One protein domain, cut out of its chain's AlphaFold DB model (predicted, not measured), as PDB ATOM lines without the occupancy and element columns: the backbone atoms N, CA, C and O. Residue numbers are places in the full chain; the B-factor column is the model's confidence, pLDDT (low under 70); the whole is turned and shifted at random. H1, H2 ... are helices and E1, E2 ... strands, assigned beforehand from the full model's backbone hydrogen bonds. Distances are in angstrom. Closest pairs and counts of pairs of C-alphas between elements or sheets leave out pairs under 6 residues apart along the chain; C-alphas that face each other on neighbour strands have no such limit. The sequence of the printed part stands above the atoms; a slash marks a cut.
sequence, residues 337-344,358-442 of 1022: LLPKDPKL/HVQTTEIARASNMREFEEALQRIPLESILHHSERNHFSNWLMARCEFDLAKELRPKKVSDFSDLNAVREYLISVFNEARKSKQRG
ATOM      1  N   LEU A 337    -113.078 192.007 -74.196       82.19
ATOM      2  CA  LEU A 337    -113.535 192.815 -73.082       82.19
ATOM      3  C   LEU A 337    -114.708 193.688 -73.519       82.19
ATOM      4  O   LEU A 337    -114.684 194.313 -74.585       82.19
ATOM      5  N   LEU A 338    -115.726 193.763 -72.663       80.88
ATOM      6  CA  LEU A 338    -116.876 194.642 -72.838       80.88
ATOM      7  C   LEU A 338    -116.889 195.726 -71.748       80.88
ATOM      8  O   LEU A 338    -116.953 195.372 -70.567       80.88
ATOM      9  N   PRO A 339    -116.864 197.027 -72.094       74.25
ATOM     10  CA  PRO A 339    -117.046 198.119 -71.137       74.25
ATOM     11  C   PRO A 339    -118.373 198.018 -70.365       74.25
ATOM     12  O   PRO A 339    -119.433 197.949 -70.984       74.25
ATOM     13  N   LYS A 340    -118.361 198.072 -69.025       63.00
ATOM     14  CA  LYS A 340    -119.587 198.304 -68.240       63.00
ATOM     15  C   LYS A 340    -120.042 199.754 -68.416       63.00
ATOM     16  O   LYS A 340    -119.226 200.674 -68.424       63.00
ATOM     17  N   ASP A 341    -121.356 199.913 -68.551       55.28
ATOM     18  CA  ASP A 341    -122.094 201.127 -68.920       55.28
ATOM     19  C   ASP A 341    -121.448 202.461 -68.451       55.28
ATOM     20  O   ASP A 341    -121.289 202.686 -67.241       55.28
ATOM     21  N   PRO A 342    -121.117 203.393 -69.370       45.41
ATOM     22  CA  PRO A 342    -120.498 204.679 -69.033       45.41
ATOM     23  C   PRO A 342    -121.362 205.574 -68.125       45.41
ATOM     24  O   PRO A 342    -120.845 206.512 -67.513       45.41
ATOM     25  N   LYS A 343    -122.664 205.292 -67.965       43.16
ATOM     26  CA  LYS A 343    -123.559 206.075 -67.092       43.16
ATOM     27  C   LYS A 343    -123.329 205.857 -65.590       43.16
ATOM     28  O   LYS A 343    -123.715 206.720 -64.799       43.16
ATOM     29  N   LEU A 344    -122.669 204.772 -65.173       41.91
ATOM     30  CA  LEU A 344    -122.401 204.485 -63.754       41.91
ATOM     31  C   LEU A 344    -121.102 205.104 -63.207       41.91
ATOM     32  O   LEU A 344    -120.933 205.169 -61.989       41.91
ATOM     33  N   HIS A 358    -109.386 200.778 -64.512       41.72
ATOM     34  CA  HIS A 358    -109.934 200.101 -65.680       41.72
ATOM     35  C   HIS A 358    -111.368 200.593 -65.861       41.72
ATOM     36  O   HIS A 358    -112.143 200.638 -64.903       41.72
ATOM     37  N   VAL A 359    -111.758 200.938 -67.095       48.81
ATOM     38  CA  VAL A 359    -113.159 200.762 -67.503       48.81
ATOM     39  C   VAL A 359    -113.562 199.416 -66.912       48.81
ATOM     40  O   VAL A 359    -112.861 198.451 -67.195       48.81
ATOM     41  N   GLN A 360    -114.553 199.337 -66.014       55.72
ATOM     42  CA  GLN A 360    -114.918 198.031 -65.461       55.72
ATOM     43  C   GLN A 360    -115.340 197.176 -66.649       55.72
ATOM     44  O   GLN A 360    -116.425 197.364 -67.182       55.72
ATOM     45  N   THR A 361    -114.456 196.317 -67.131       64.75
ATOM     46  CA  THR A 361    -114.694 195.491 -68.299       64.75
ATOM     47  C   THR A 361    -115.120 194.122 -67.825       64.75
ATOM     48  O   THR A 361    -114.660 193.641 -66.792       64.75
ATOM     49  N   THR A 362    -116.023 193.495 -68.564       76.31
ATOM     50  CA  THR A 362    -116.360 192.086 -68.350       76.31
ATOM     51  C   THR A 362    -115.717 191.291 -69.475       76.31
ATOM     52  O   THR A 362    -115.890 191.651 -70.640       76.31
ATOM     53  N   GLU A 363    -114.944 190.260 -69.136       83.00
ATOM     54  CA  GLU A 363    -114.454 189.295 -70.122       83.00
ATOM     55  C   GLU A 363    -115.652 188.509 -70.663       83.00
ATOM     56  O   GLU A 363    -116.437 187.954 -69.894       83.00
ATOM     57  N   ILE A 364    -115.823 188.518 -71.983       86.00
ATOM     58  CA  ILE A 364    -116.958 187.881 -72.668       86.00
ATOM     59  C   ILE A 364    -116.537 186.677 -73.512       86.00
ATOM     60  O   ILE A 364    -117.352 185.798 -73.773       86.00
ATOM     61  N   ALA A 365    -115.279 186.641 -73.945       85.12
ATOM     62  CA  ALA A 365    -114.694 185.541 -74.694       85.12
ATOM     63  C   ALA A 365    -113.168 185.590 -74.577       85.12
ATOM     64  O   ALA A 365    -112.585 186.642 -74.299       85.12
ATOM     65  N   ARG A 366    -112.526 184.456 -74.850       85.06
ATOM     66  CA  ARG A 366    -111.074 184.305 -74.868       85.06
ATOM     67  C   ARG A 366    -110.658 183.526 -76.107       85.06
ATOM     68  O   ARG A 366    -111.353 182.587 -76.479       85.06
ATOM     69  N   ALA A 367    -109.541 183.912 -76.717       80.31
ATOM     70  CA  ALA A 367    -108.976 183.223 -77.869       80.31
ATOM     71  C   ALA A 367    -107.470 183.000 -77.710       80.31
ATOM     72  O   ALA A 367    -106.690 183.952 -77.627       80.31
ATOM     73  N   SER A 368    -107.049 181.741 -77.697       73.62
ATOM     74  CA  SER A 368    -105.642 181.354 -77.552       73.62
ATOM     75  C   SER A 368    -104.874 181.405 -78.880       73.62
ATOM     76  O   SER A 368    -103.698 181.792 -78.927       73.62
ATOM     77  N   ASN A 369    -105.569 181.106 -79.978       68.75
ATOM     78  CA  ASN A 369    -105.032 180.987 -81.332       68.75
ATOM     79  C   ASN A 369    -105.872 181.772 -82.360       68.75
ATOM     80  O   ASN A 369    -106.927 182.323 -82.044       68.75
ATOM     81  N   MET A 370    -105.380 181.849 -83.604       71.44
ATOM     82  CA  MET A 370    -106.017 182.633 -84.673       71.44
ATOM     83  C   MET A 370    -107.428 182.145 -85.012       71.44
ATOM     84  O   MET A 370    -108.310 182.951 -85.291       71.44
ATOM     85  N   ARG A 371    -107.640 180.829 -84.958       68.44
ATOM     86  CA  ARG A 371    -108.928 180.202 -85.250       68.44
ATOM     87  C   ARG A 371    -109.973 180.592 -84.210       68.44
ATOM     88  O   ARG A 371    -111.023 181.110 -84.569       68.44
ATOM     89  N   GLU A 372    -109.674 180.395 -82.926       75.69
ATOM     90  CA  GLU A 372    -110.569 180.791 -81.830       75.69
ATOM     91  C   GLU A 372    -110.871 182.291 -81.865       75.69
ATOM     92  O   GLU A 372    -111.981 182.716 -81.551       75.69
ATOM     93  N   PHE A 373    -109.891 183.099 -82.275       80.19
ATOM     94  CA  PHE A 373    -110.056 184.539 -82.413       80.19
ATOM     95  C   PHE A 373    -111.049 184.895 -83.531       80.19
ATOM     96  O   PHE A 373    -111.916 185.745 -83.325       80.19
ATOM     97  N   GLU A 374    -110.977 184.216 -84.678       74.12
ATOM     98  CA  GLU A 374    -111.923 184.382 -85.787       74.12
ATOM     99  C   GLU A 374    -113.340 183.916 -85.408       74.12
ATOM    100  O   GLU A 374    -114.312 184.648 -85.613       74.12
ATOM    101  N   GLU A 375    -113.466 182.743 -84.780       77.06
ATOM    102  CA  GLU A 375    -114.746 182.213 -84.289       77.06
ATOM    103  C   GLU A 375    -115.387 183.150 -83.247       77.06
ATOM    104  O   GLU A 375    -116.605 183.365 -83.246       77.06
ATOM    105  N   ALA A 376    -114.574 183.743 -82.368       83.88
ATOM    106  CA  ALA A 376    -115.033 184.709 -81.381       83.88
ATOM    107  C   ALA A 376    -115.475 186.030 -82.032       83.88
ATOM    108  O   ALA A 376    -116.542 186.538 -81.684       83.88
ATOM    109  N   LEU A 377    -114.728 186.560 -83.010       81.94
ATOM    110  CA  LEU A 377    -115.072 187.798 -83.731       81.94
ATOM    111  C   LEU A 377    -116.477 187.764 -84.353       81.94
ATOM    112  O   LEU A 377    -117.161 188.791 -84.395       81.94
ATOM    113  N   GLN A 378    -116.927 186.587 -84.795       81.06
ATOM    114  CA  GLN A 378    -118.270 186.392 -85.349       81.06
ATOM    115  C   GLN A 378    -119.384 186.520 -84.297       81.06
ATOM    116  O   GLN A 378    -120.504 186.898 -84.632       81.06
ATOM    117  N   ARG A 379    -119.094 186.213 -83.026       83.12
ATOM    118  CA  ARG A 379    -120.098 186.079 -81.952       83.12
ATOM    119  C   ARG A 379    -120.103 187.239 -80.956       83.12
ATOM    120  O   ARG A 379    -121.127 187.489 -80.325       83.12
ATOM    121  N   ILE A 380    -118.979 187.934 -80.783       85.06
ATOM    122  CA  ILE A 380    -118.851 189.001 -79.779       85.06
ATOM    123  C   ILE A 380    -119.665 190.264 -80.133       85.06
ATOM    124  O   ILE A 380    -119.819 190.593 -81.314       85.06
ATOM    125  N   PRO A 381    -120.140 191.029 -79.129       82.88
ATOM    126  CA  PRO A 381    -120.817 192.309 -79.327       82.88
ATOM    127  C   PRO A 381    -119.939 193.357 -80.026       82.88
ATOM    128  O   PRO A 381    -118.715 193.387 -79.861       82.88
ATOM    129  N   LEU A 382    -120.580 194.256 -80.777       79.50
ATOM    130  CA  LEU A 382    -119.908 195.310 -81.549       79.50
ATOM    131  C   LEU A 382    -119.164 196.310 -80.656       79.50
ATOM    132  O   LEU A 382    -118.127 196.842 -81.043       79.50
ATOM    133  N   GLU A 383    -119.656 196.536 -79.443       78.25
ATOM    134  CA  GLU A 383    -119.061 197.431 -78.453       78.25
ATOM    135  C   GLU A 383    -117.708 196.910 -77.962       78.25
ATOM    136  O   GLU A 383    -116.809 197.700 -77.664       78.25
ATOM    137  N   SER A 384    -117.533 195.583 -77.917       82.50
ATOM    138  CA  SER A 384    -116.236 194.974 -77.627       82.50
ATOM    139  C   SER A 384    -115.265 195.198 -78.788       82.50
ATOM    140  O   SER A 384    -114.150 195.675 -78.573       82.50
ATOM    141  N   ILE A 385    -115.704 194.962 -80.031       80.06
ATOM    142  CA  ILE A 385    -114.890 195.223 -81.231       80.06
ATOM    143  C   ILE A 385    -114.435 196.685 -81.263       80.06
ATOM    144  O   ILE A 385    -113.250 196.951 -81.448       80.06
ATOM    145  N   LEU A 386    -115.345 197.627 -81.004       76.44
ATOM    146  CA  LEU A 386    -115.036 199.053 -80.920       76.44
ATOM    147  C   LEU A 386    -113.967 199.344 -79.857       76.44
ATOM    148  O   LEU A 386    -112.958 199.988 -80.151       76.44
ATOM    149  N   HIS A 387    -114.157 198.814 -78.645       78.12
ATOM    150  CA  HIS A 387    -113.231 198.999 -77.530       78.12
ATOM    151  C   HIS A 387    -111.799 198.558 -77.874       78.12
ATOM    152  O   HIS A 387    -110.845 199.277 -77.553       78.12
ATOM    153  N   HIS A 388    -111.655 197.403 -78.534       78.19
ATOM    154  CA  HIS A 388    -110.367 196.829 -78.928       78.19
ATOM    155  C   HIS A 388    -109.749 197.506 -80.161       78.19
ATOM    156  O   HIS A 388    -108.531 197.715 -80.179       78.19
ATOM    157  N   SER A 389    -110.558 197.883 -81.156       74.44
ATOM    158  CA  SER A 389    -110.101 198.573 -82.368       74.44
ATOM    159  C   SER A 389    -109.555 199.967 -82.065       74.44
ATOM    160  O   SER A 389    -108.472 200.306 -82.531       74.44
ATOM    161  N   GLU A 390    -110.236 200.761 -81.229       70.94
ATOM    162  CA  GLU A 390    -109.769 202.106 -80.843       70.94
ATOM    163  C   GLU A 390    -108.411 202.084 -80.130       70.94
ATOM    164  O   GLU A 390    -107.626 203.023 -80.242       70.94
ATOM    165  N   ARG A 391    -108.129 201.002 -79.398       70.69
ATOM    166  CA  ARG A 391    -106.926 200.845 -78.569       70.69
ATOM    167  C   ARG A 391    -105.837 200.006 -79.237       70.69
ATOM    168  O   ARG A 391    -104.839 199.690 -78.598       70.69
ATOM    169  N   ASN A 392    -105.997 199.658 -80.518       71.81
ATOM    170  CA  ASN A 392    -105.056 198.834 -81.289       71.81
ATOM    171  C   ASN A 392    -104.780 197.445 -80.677       71.81
ATOM    172  O   ASN A 392    -103.734 196.843 -80.938       71.81
ATOM    173  N   HIS A 393    -105.703 196.904 -79.875       77.38
ATOM    174  CA  HIS A 393    -105.504 195.616 -79.205       77.38
ATOM    175  C   HIS A 393    -105.327 194.477 -80.222       77.38
ATOM    176  O   HIS A 393    -104.438 193.645 -80.053       77.38
ATOM    177  N   PHE A 394    -106.104 194.477 -81.313       78.06
ATOM    178  CA  PHE A 394    -106.011 193.463 -82.371       78.06
ATOM    179  C   PHE A 394    -104.646 193.462 -83.057       78.06
ATOM    180  O   PHE A 394    -103.978 192.431 -83.110       78.06
ATOM    181  N   SER A 395    -104.181 194.625 -83.522       74.56
ATOM    182  CA  SER A 395    -102.864 194.723 -84.152       74.56
ATOM    183  C   SER A 395    -101.744 194.366 -83.176       74.56
ATOM    184  O   SER A 395    -100.812 193.681 -83.576       74.56
ATOM    185  N   ASN A 396    -101.835 194.762 -81.900       72.25
ATOM    186  CA  ASN A 396    -100.813 194.439 -80.898       72.25
ATOM    187  C   ASN A 396    -100.724 192.929 -80.648       72.25
ATOM    188  O   ASN A 396     -99.629 192.369 -80.622       72.25
ATOM    189  N   TRP A 397    -101.871 192.257 -80.538       76.38
ATOM    190  CA  TRP A 397    -101.925 190.810 -80.357       76.38
ATOM    191  C   TRP A 397    -101.353 190.051 -81.561       76.38
ATOM    192  O   TRP A 397    -100.571 189.119 -81.382       76.38
ATOM    193  N   LEU A 398    -101.647 190.493 -82.788       75.00
ATOM    194  CA  LEU A 398    -101.067 189.923 -84.011       75.00
ATOM    195  C   LEU A 398     -99.564 190.189 -84.133       75.00
ATOM    196  O   LEU A 398     -98.803 189.303 -84.522       75.00
ATOM    197  N   MET A 399     -99.118 191.394 -83.764       70.31
ATOM    198  CA  MET A 399     -97.699 191.752 -83.750       70.31
ATOM    199  C   MET A 399     -96.907 190.884 -82.783       70.31
ATOM    200  O   MET A 399     -95.816 190.445 -83.142       70.31
ATOM    201  N   ALA A 400     -97.447 190.617 -81.591       67.06
ATOM    202  CA  ALA A 400     -96.827 189.700 -80.645       67.06
ATOM    203  C   ALA A 400     -96.657 188.305 -81.276       67.06
ATOM    204  O   ALA A 400     -95.619 187.671 -81.117       67.06
ATOM    205  N   ARG A 401     -97.626 187.843 -82.076       70.81
ATOM    206  CA  ARG A 401     -97.622 186.523 -82.740       70.81
ATOM    207  C   ARG A 401     -96.832 186.457 -84.055       70.81
ATOM    208  O   ARG A 401     -96.892 185.443 -84.743       70.81
ATOM    209  N   CYS A 402     -96.068 187.499 -84.393       65.06
ATOM    210  CA  CYS A 402     -95.309 187.609 -85.648       65.06
ATOM    211  C   CYS A 402     -96.181 187.596 -86.922       65.06
ATOM    212  O   CYS A 402     -95.694 187.302 -88.011       65.06
ATOM    213  N   GLU A 403     -97.463 187.952 -86.813       68.50
ATOM    214  CA  GLU A 403     -98.372 188.094 -87.955       68.50
ATOM    215  C   GLU A 403     -98.278 189.518 -88.519       68.50
ATOM    216  O   GLU A 403     -99.182 190.346 -88.394       68.50
ATOM    217  N   PHE A 404     -97.102 189.837 -89.073       67.00
ATOM    218  CA  PHE A 404     -96.715 191.206 -89.414       67.00
ATOM    219  C   PHE A 404     -97.549 191.826 -90.530       67.00
ATOM    220  O   PHE A 404     -97.882 193.006 -90.422       67.00
ATOM    221  N   ASP A 405     -97.876 191.065 -91.573       65.50
ATOM    222  CA  ASP A 405     -98.620 191.571 -92.731       65.50
ATOM    223  C   ASP A 405    -100.058 191.917 -92.334       65.50
ATOM    224  O   ASP A 405    -100.486 193.056 -92.509       65.50
ATOM    225  N   LEU A 406    -100.725 190.994 -91.637       69.69
ATOM    226  CA  LEU A 406    -102.035 191.206 -91.015       69.69
ATOM    227  C   LEU A 406    -102.028 192.417 -90.070       69.69
ATOM    228  O   LEU A 406    -102.888 193.291 -90.139       69.69
ATOM    229  N   ALA A 407    -101.026 192.516 -89.192       69.69
ATOM    230  CA  ALA A 407    -100.933 193.642 -88.271       69.69
ATOM    231  C   ALA A 407    -100.705 194.986 -88.985       69.69
ATOM    232  O   ALA A 407    -101.220 196.009 -88.532       69.69
ATOM    233  N   LYS A 408     -99.923 195.008 -90.073       68.56
ATOM    234  CA  LYS A 408     -99.686 196.208 -90.891       68.56
ATOM    235  C   LYS A 408    -100.933 196.626 -91.660       68.56
ATOM    236  O   LYS A 408    -101.146 197.824 -91.805       68.56
ATOM    237  N   GLU A 409    -101.739 195.676 -92.115       71.62
ATOM    238  CA  GLU A 409    -102.997 195.937 -92.813       71.62
ATOM    239  C   GLU A 409    -104.070 196.522 -91.879       71.62
ATOM    240  O   GLU A 409    -104.797 197.441 -92.260       71.62
ATOM    241  N   LEU A 410    -104.120 196.059 -90.624       70.94
ATOM    242  CA  LEU A 410    -105.089 196.544 -89.634       70.94
ATOM    243  C   LEU A 410    -104.708 197.891 -88.995       70.94
ATOM    244  O   LEU A 410    -105.586 198.700 -88.711       70.94
ATOM    245  N   ARG A 411    -103.415 198.165 -88.777       66.38
ATOM    246  CA  ARG A 411    -102.931 199.359 -88.046       66.38
ATOM    247  C   ARG A 411    -103.339 200.733 -88.628       66.38
ATOM    248  O   ARG A 411    -103.579 201.635 -87.828       66.38
ATOM    249  N   PRO A 412    -103.361 200.975 -89.955       57.75
ATOM    250  CA  PRO A 412    -103.671 202.300 -90.499       57.75
ATOM    251  C   PRO A 412    -105.170 202.630 -90.512       57.75
ATOM    252  O   PRO A 412    -105.511 203.797 -90.689       57.75
ATOM    253  N   LYS A 413    -106.055 201.641 -90.339       64.44
ATOM    254  CA  LYS A 413    -107.509 201.822 -90.411       64.44
ATOM    255  C   LYS A 413    -108.058 202.244 -89.053       64.44
ATOM    256  O   LYS A 413    -107.942 201.513 -88.073       64.44
ATOM    257  N   LYS A 414    -108.681 203.418 -88.986       63.28
ATOM    258  CA  LYS A 414    -109.396 203.877 -87.792       63.28
ATOM    259  C   LYS A 414    -110.864 203.490 -87.896       63.28
ATOM    260  O   LYS A 414    -111.417 203.404 -88.984       63.28
ATOM    261  N   VAL A 415    -111.530 203.335 -86.752       61.91
ATOM    262  CA  VAL A 415    -112.986 203.094 -86.706       61.91
ATOM    263  C   VAL A 415    -113.762 204.191 -87.454       61.91
ATOM    264  O   VAL A 415    -114.778 203.909 -88.074       61.91
ATOM    265  N   SER A 416    -113.239 205.423 -87.466       61.81
ATOM    266  CA  SER A 416    -113.788 206.559 -88.219       61.81
ATOM    267  C   SER A 416    -113.818 206.376 -89.740       61.81
ATOM    268  O   SER A 416    -114.484 207.154 -90.416       61.81
ATOM    269  N   ASP A 417    -113.089 205.396 -90.279       62.81
ATOM    270  CA  ASP A 417    -112.984 205.146 -91.720       62.81
ATOM    271  C   ASP A 417    -114.107 204.224 -92.239       62.81
ATOM    272  O   ASP A 417    -114.179 203.960 -93.440       62.81
ATOM    273  N   PHE A 418    -114.979 203.730 -91.350       69.38
ATOM    274  CA  PHE A 418    -116.075 202.811 -91.664       69.38
ATOM    275  C   PHE A 418    -117.440 203.482 -91.468       69.38
ATOM    276  O   PHE A 418    -117.613 204.342 -90.606       69.38
ATOM    277  N   SER A 419    -118.427 203.077 -92.273       65.94
ATOM    278  CA  SER A 419    -119.787 203.634 -92.249       65.94
ATOM    279  C   SER A 419    -120.587 203.237 -91.007       65.94
ATOM    280  O   SER A 419    -121.403 204.024 -90.532       65.94
ATOM    281  N   ASP A 420    -120.362 202.029 -90.484       72.94
ATOM    282  CA  ASP A 420    -120.961 201.524 -89.250       72.94
ATOM    283  C   ASP A 420    -120.069 200.458 -88.576       72.94
ATOM    284  O   ASP A 420    -119.030 200.052 -89.100       72.94
ATOM    285  N   LEU A 421    -120.469 200.008 -87.382       69.06
ATOM    286  CA  LEU A 421    -119.720 199.018 -86.601       69.06
ATOM    287  C   LEU A 421    -119.783 197.594 -87.187       69.06
ATOM    288  O   LEU A 421    -118.875 196.804 -86.930       69.06
ATOM    289  N   ASN A 422    -120.808 197.252 -87.977       77.00
ATOM    290  CA  ASN A 422    -120.879 195.944 -88.636       77.00
ATOM    291  C   ASN A 422    -119.851 195.847 -89.768       77.00
ATOM    292  O   ASN A 422    -119.182 194.821 -89.879       77.00
ATOM    293  N   ALA A 423    -119.636 196.934 -90.511       74.44
ATOM    294  CA  ALA A 423    -118.604 197.025 -91.537       74.44
ATOM    295  C   ALA A 423    -117.193 196.783 -90.966       74.44
ATOM    296  O   ALA A 423    -116.356 196.178 -91.632       74.44
ATOM    297  N   VAL A 424    -116.931 197.182 -89.712       73.94
ATOM    298  CA  VAL A 424    -115.662 196.877 -89.020       73.94
ATOM    299  C   VAL A 424    -115.509 195.372 -88.781       73.94
ATOM    300  O   VAL A 424    -114.429 194.827 -89.003       73.94
ATOM    301  N   ARG A 425    -116.576 194.683 -88.348       80.38
ATOM    302  CA  ARG A 425    -116.554 193.225 -88.147       80.38
ATOM    303  C   ARG A 425    -116.331 192.498 -89.474       80.38
ATOM    304  O   ARG A 425    -115.466 191.630 -89.538       80.38
ATOM    305  N   GLU A 426    -117.083 192.854 -90.512       79.94
ATOM    306  CA  GLU A 426    -116.959 192.241 -91.840       79.94
ATOM    307  C   GLU A 426    -115.565 192.444 -92.430       79.94
ATOM    308  O   GLU A 426    -114.983 191.491 -92.938       79.94
ATOM    309  N   TYR A 427    -114.988 193.641 -92.279       79.56
ATOM    310  CA  TYR A 427    -113.617 193.922 -92.701       79.56
ATOM    311  C   TYR A 427    -112.583 193.080 -91.944       79.56
ATOM    312  O   TYR A 427    -111.687 192.505 -92.556       79.56
ATOM    313  N   LEU A 428    -112.696 192.965 -90.615       75.31
ATOM    314  CA  LEU A 428    -111.795 192.105 -89.841       75.31
ATOM    315  C   LEU A 428    -111.889 190.655 -90.337       75.31
ATOM    316  O   LEU A 428    -110.868 190.053 -90.659       75.31
ATOM    317  N   ILE A 429    -113.108 190.123 -90.468       76.81
ATOM    318  CA  ILE A 429    -113.348 188.761 -90.961       76.81
ATOM    319  C   ILE A 429    -112.790 188.578 -92.379       76.81
ATOM    320  O   ILE A 429    -112.179 187.545 -92.654       76.81
ATOM    321  N   SER A 430    -112.949 189.553 -93.280       74.69
ATOM    322  CA  SER A 430    -112.428 189.449 -94.647       74.69
ATOM    323  C   SER A 430    -110.902 189.419 -94.674       74.69
ATOM    324  O   SER A 430    -110.336 188.570 -95.356       74.69
ATOM    325  N   VAL A 431    -110.242 190.275 -93.888       72.38
ATOM    326  CA  VAL A 431    -108.775 190.340 -93.787       72.38
ATOM    327  C   VAL A 431    -108.202 189.020 -93.255       72.38
ATOM    328  O   VAL A 431    -107.252 188.476 -93.822       72.38
ATOM    329  N   PHE A 432    -108.809 188.441 -92.213       71.00
ATOM    330  CA  PHE A 432    -108.378 187.140 -91.685       71.00
ATOM    331  C   PHE A 432    -108.609 185.997 -92.681       71.00
ATOM    332  O   PHE A 432    -107.710 185.175 -92.887       71.00
ATOM    333  N   ASN A 433    -109.760 185.978 -93.357       66.44
ATOM    334  CA  ASN A 433    -110.061 184.977 -94.378       66.44
ATOM    335  C   ASN A 433    -109.121 185.062 -95.584       66.44
ATOM    336  O   ASN A 433    -108.658 184.035 -96.083       66.44
ATOM    337  N   GLU A 434    -108.811 186.267 -96.054       64.56
ATOM    338  CA  GLU A 434    -107.911 186.481 -97.185       64.56
ATOM    339  C   GLU A 434    -106.471 186.078 -96.844       64.56
ATOM    340  O   GLU A 434    -105.831 185.356 -97.615       64.56
ATOM    341  N   ALA A 435    -105.992 186.415 -95.642       62.56
ATOM    342  CA  ALA A 435    -104.689 185.967 -95.160       62.56
ATOM    343  C   ALA A 435    -104.604 184.437 -95.010       62.56
ATOM    344  O   ALA A 435    -103.575 183.843 -95.352       62.56
ATOM    345  N   ARG A 436    -105.679 183.777 -94.551       60.03
ATOM    346  CA  ARG A 436    -105.748 182.307 -94.466       60.03
ATOM    347  C   ARG A 436    -105.728 181.667 -95.851       60.03
ATOM    348  O   ARG A 436    -104.902 180.789 -96.103       60.03
ATOM    349  N   LYS A 437    -106.572 182.152 -96.769       56.81
ATOM    350  CA  LYS A 437    -106.621 181.691 -98.166       56.81
ATOM    351  C   LYS A 437    -105.268 181.864 -98.853       56.81
ATOM    352  O   LYS A 437    -104.815 180.951 -99.535       56.81
ATOM    353  N   SER A 438    -104.589 182.987 -98.631       56.09
ATOM    354  CA  SER A 438    -103.249 183.244 -99.169       56.09
ATOM    355  C   SER A 438    -102.207 182.239 -98.653       56.09
ATOM    356  O   SER A 438    -101.476 181.652 -99.451       56.09
ATOM    357  N   LYS A 439    -102.194 181.937 -97.343       54.91
ATOM    358  CA  LYS A 439    -101.280 180.938 -96.750       54.91
ATOM    359  C   LYS A 439    -101.558 179.501 -97.211       54.91
ATOM    360  O   LYS A 439    -100.620 178.731 -97.390       54.91
ATOM    361  N   GLN A 440    -102.823 179.137 -97.431       51.31
ATOM    362  CA  GLN A 440    -103.230 177.780 -97.836       51.31
ATOM    363  C   GLN A 440    -103.091 177.504 -99.346       51.31
ATOM    364  O   GLN A 440    -103.120 176.344 -99.768       51.31
ATOM    365  N   ARG A 441    -102.920 178.538-100.183       51.53
ATOM    366  CA  ARG A 441    -102.851 178.394-101.651       51.53
ATOM    367  C   ARG A 441    -101.588 177.678-102.162       51.53
ATOM    368  O   ARG A 441    -101.636 177.119-103.252       51.53
ATOM    369  N   GLY A 442    -100.513 177.591-101.370       46.25
ATOM    370  CA  GLY A 442     -99.243 176.956-101.777       46.25
ATOM    371  C   GLY A 442     -98.755 175.775-100.926       46.25
ATOM    372  O   GLY A 442     -97.722 175.196-101.249       46.25
TER     373      GLY A 442
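What this domain is: This is residues 337 to 344 and 358 to 442 of the 1022 residues of an uncharacterized protein of Thermoplasmata archaeon (UniProt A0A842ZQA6). A long helix, H5, runs along one side of a small helical body, with H1 alongside it and H2 making a corner with its first turns; a short two-stranded ribbon of E1 and E2 packs on H1 and H2, on the side away from H5. H3 and H4 form a helical hairpin beyond the end of H2, and residues 437 to 442, of which 437 to 440 belong to H5, stick out. The printed part has 93 residues, with two named strands and five named helices in the order E1, E2, H1, H2, H3, H4, H5; the sheet, E1 - E2, is antiparallel and the class is mostly helix. The whole is compact, with a radius of gyration of the C-alphas of 13.7 A, and elongated, spanning 52 by 29 by 22 A.

Where its parts are: E1, residues 337 to 339, begins at C-alpha 337 (-113.535, 192.815, -73.082). E2, residues 361 to 367, is 16.6 A long. H1, residues 370 to 379, is 14.7 A long, and H2, residues 382 to 390, is 12.2 A long. H3 is residues 393 to 400 and H4 residues 404 to 410. H5, residues 421 to 440, is 29.1 A long, from C-alpha 421 (-119.720, 199.018, -86.601) to C-alpha 440 (-103.230, 177.780, -97.836).

How they stand to each other: E1 and E2 are antiparallel, at 160 degrees, with N 338 and O 362 at 2.9 A and N 362 and O 338 at 2.9 A, within hydrogen-bond range. The closest C-alphas of E1 and H2 are those of Leu 338 and Ser 384, 4.8 A apart; those of E2 and H1 are Ala 367 and Phe 373, 4.9 A apart. H1 and H2 are close but not clearly touching, with Leu 377 and Ile 385 closest at 7.8 A between C-alphas. H5 touches H1 with its residues 425 to 432 alone, closest at the C-alphas of Glu 374 and Ile 429, 6.9 A, at a shallow tilt of 27 degrees, opposite ways. With residues 421 to 425 alone it touches H2, closest at the C-alphas of Leu 382 and Leu 421, 6.3 A, only just about perpendicular at 70.5 degrees. H3 and H4 are a helical hairpin and touch, closest at the C-alphas of Ser 395 and Ala 407, 4.7 A. H4 and H5, also a helical hairpin, only just touch, with 3 pairs of C-alphas within 8 A, the closest those of Leu 406 and Ala 435, 7.2 A. H3 and H5 are apart. Every O i to N i+4 pair is within hydrogen-bond range in H2, H3, H4 and H5; in H1 it is 5 of 6.

The domain as a whole: The two C-alphas farthest apart are those of Leu 344 and Gly 442, 52.3 A. Residues 345 to 357 are not printed, and C-alphas 344 and 358 are 13.4 A apart across this cut, which lies in the link from E1 to E2. Of the links that are printed whole, that from H4 to H5 is short and the others are tight. The mean pLDDT of the printed part is 70.1, and 39 residues are under 70, among them residues 340 to 344, 358 to 361, 411 to 419 and 433 to 442.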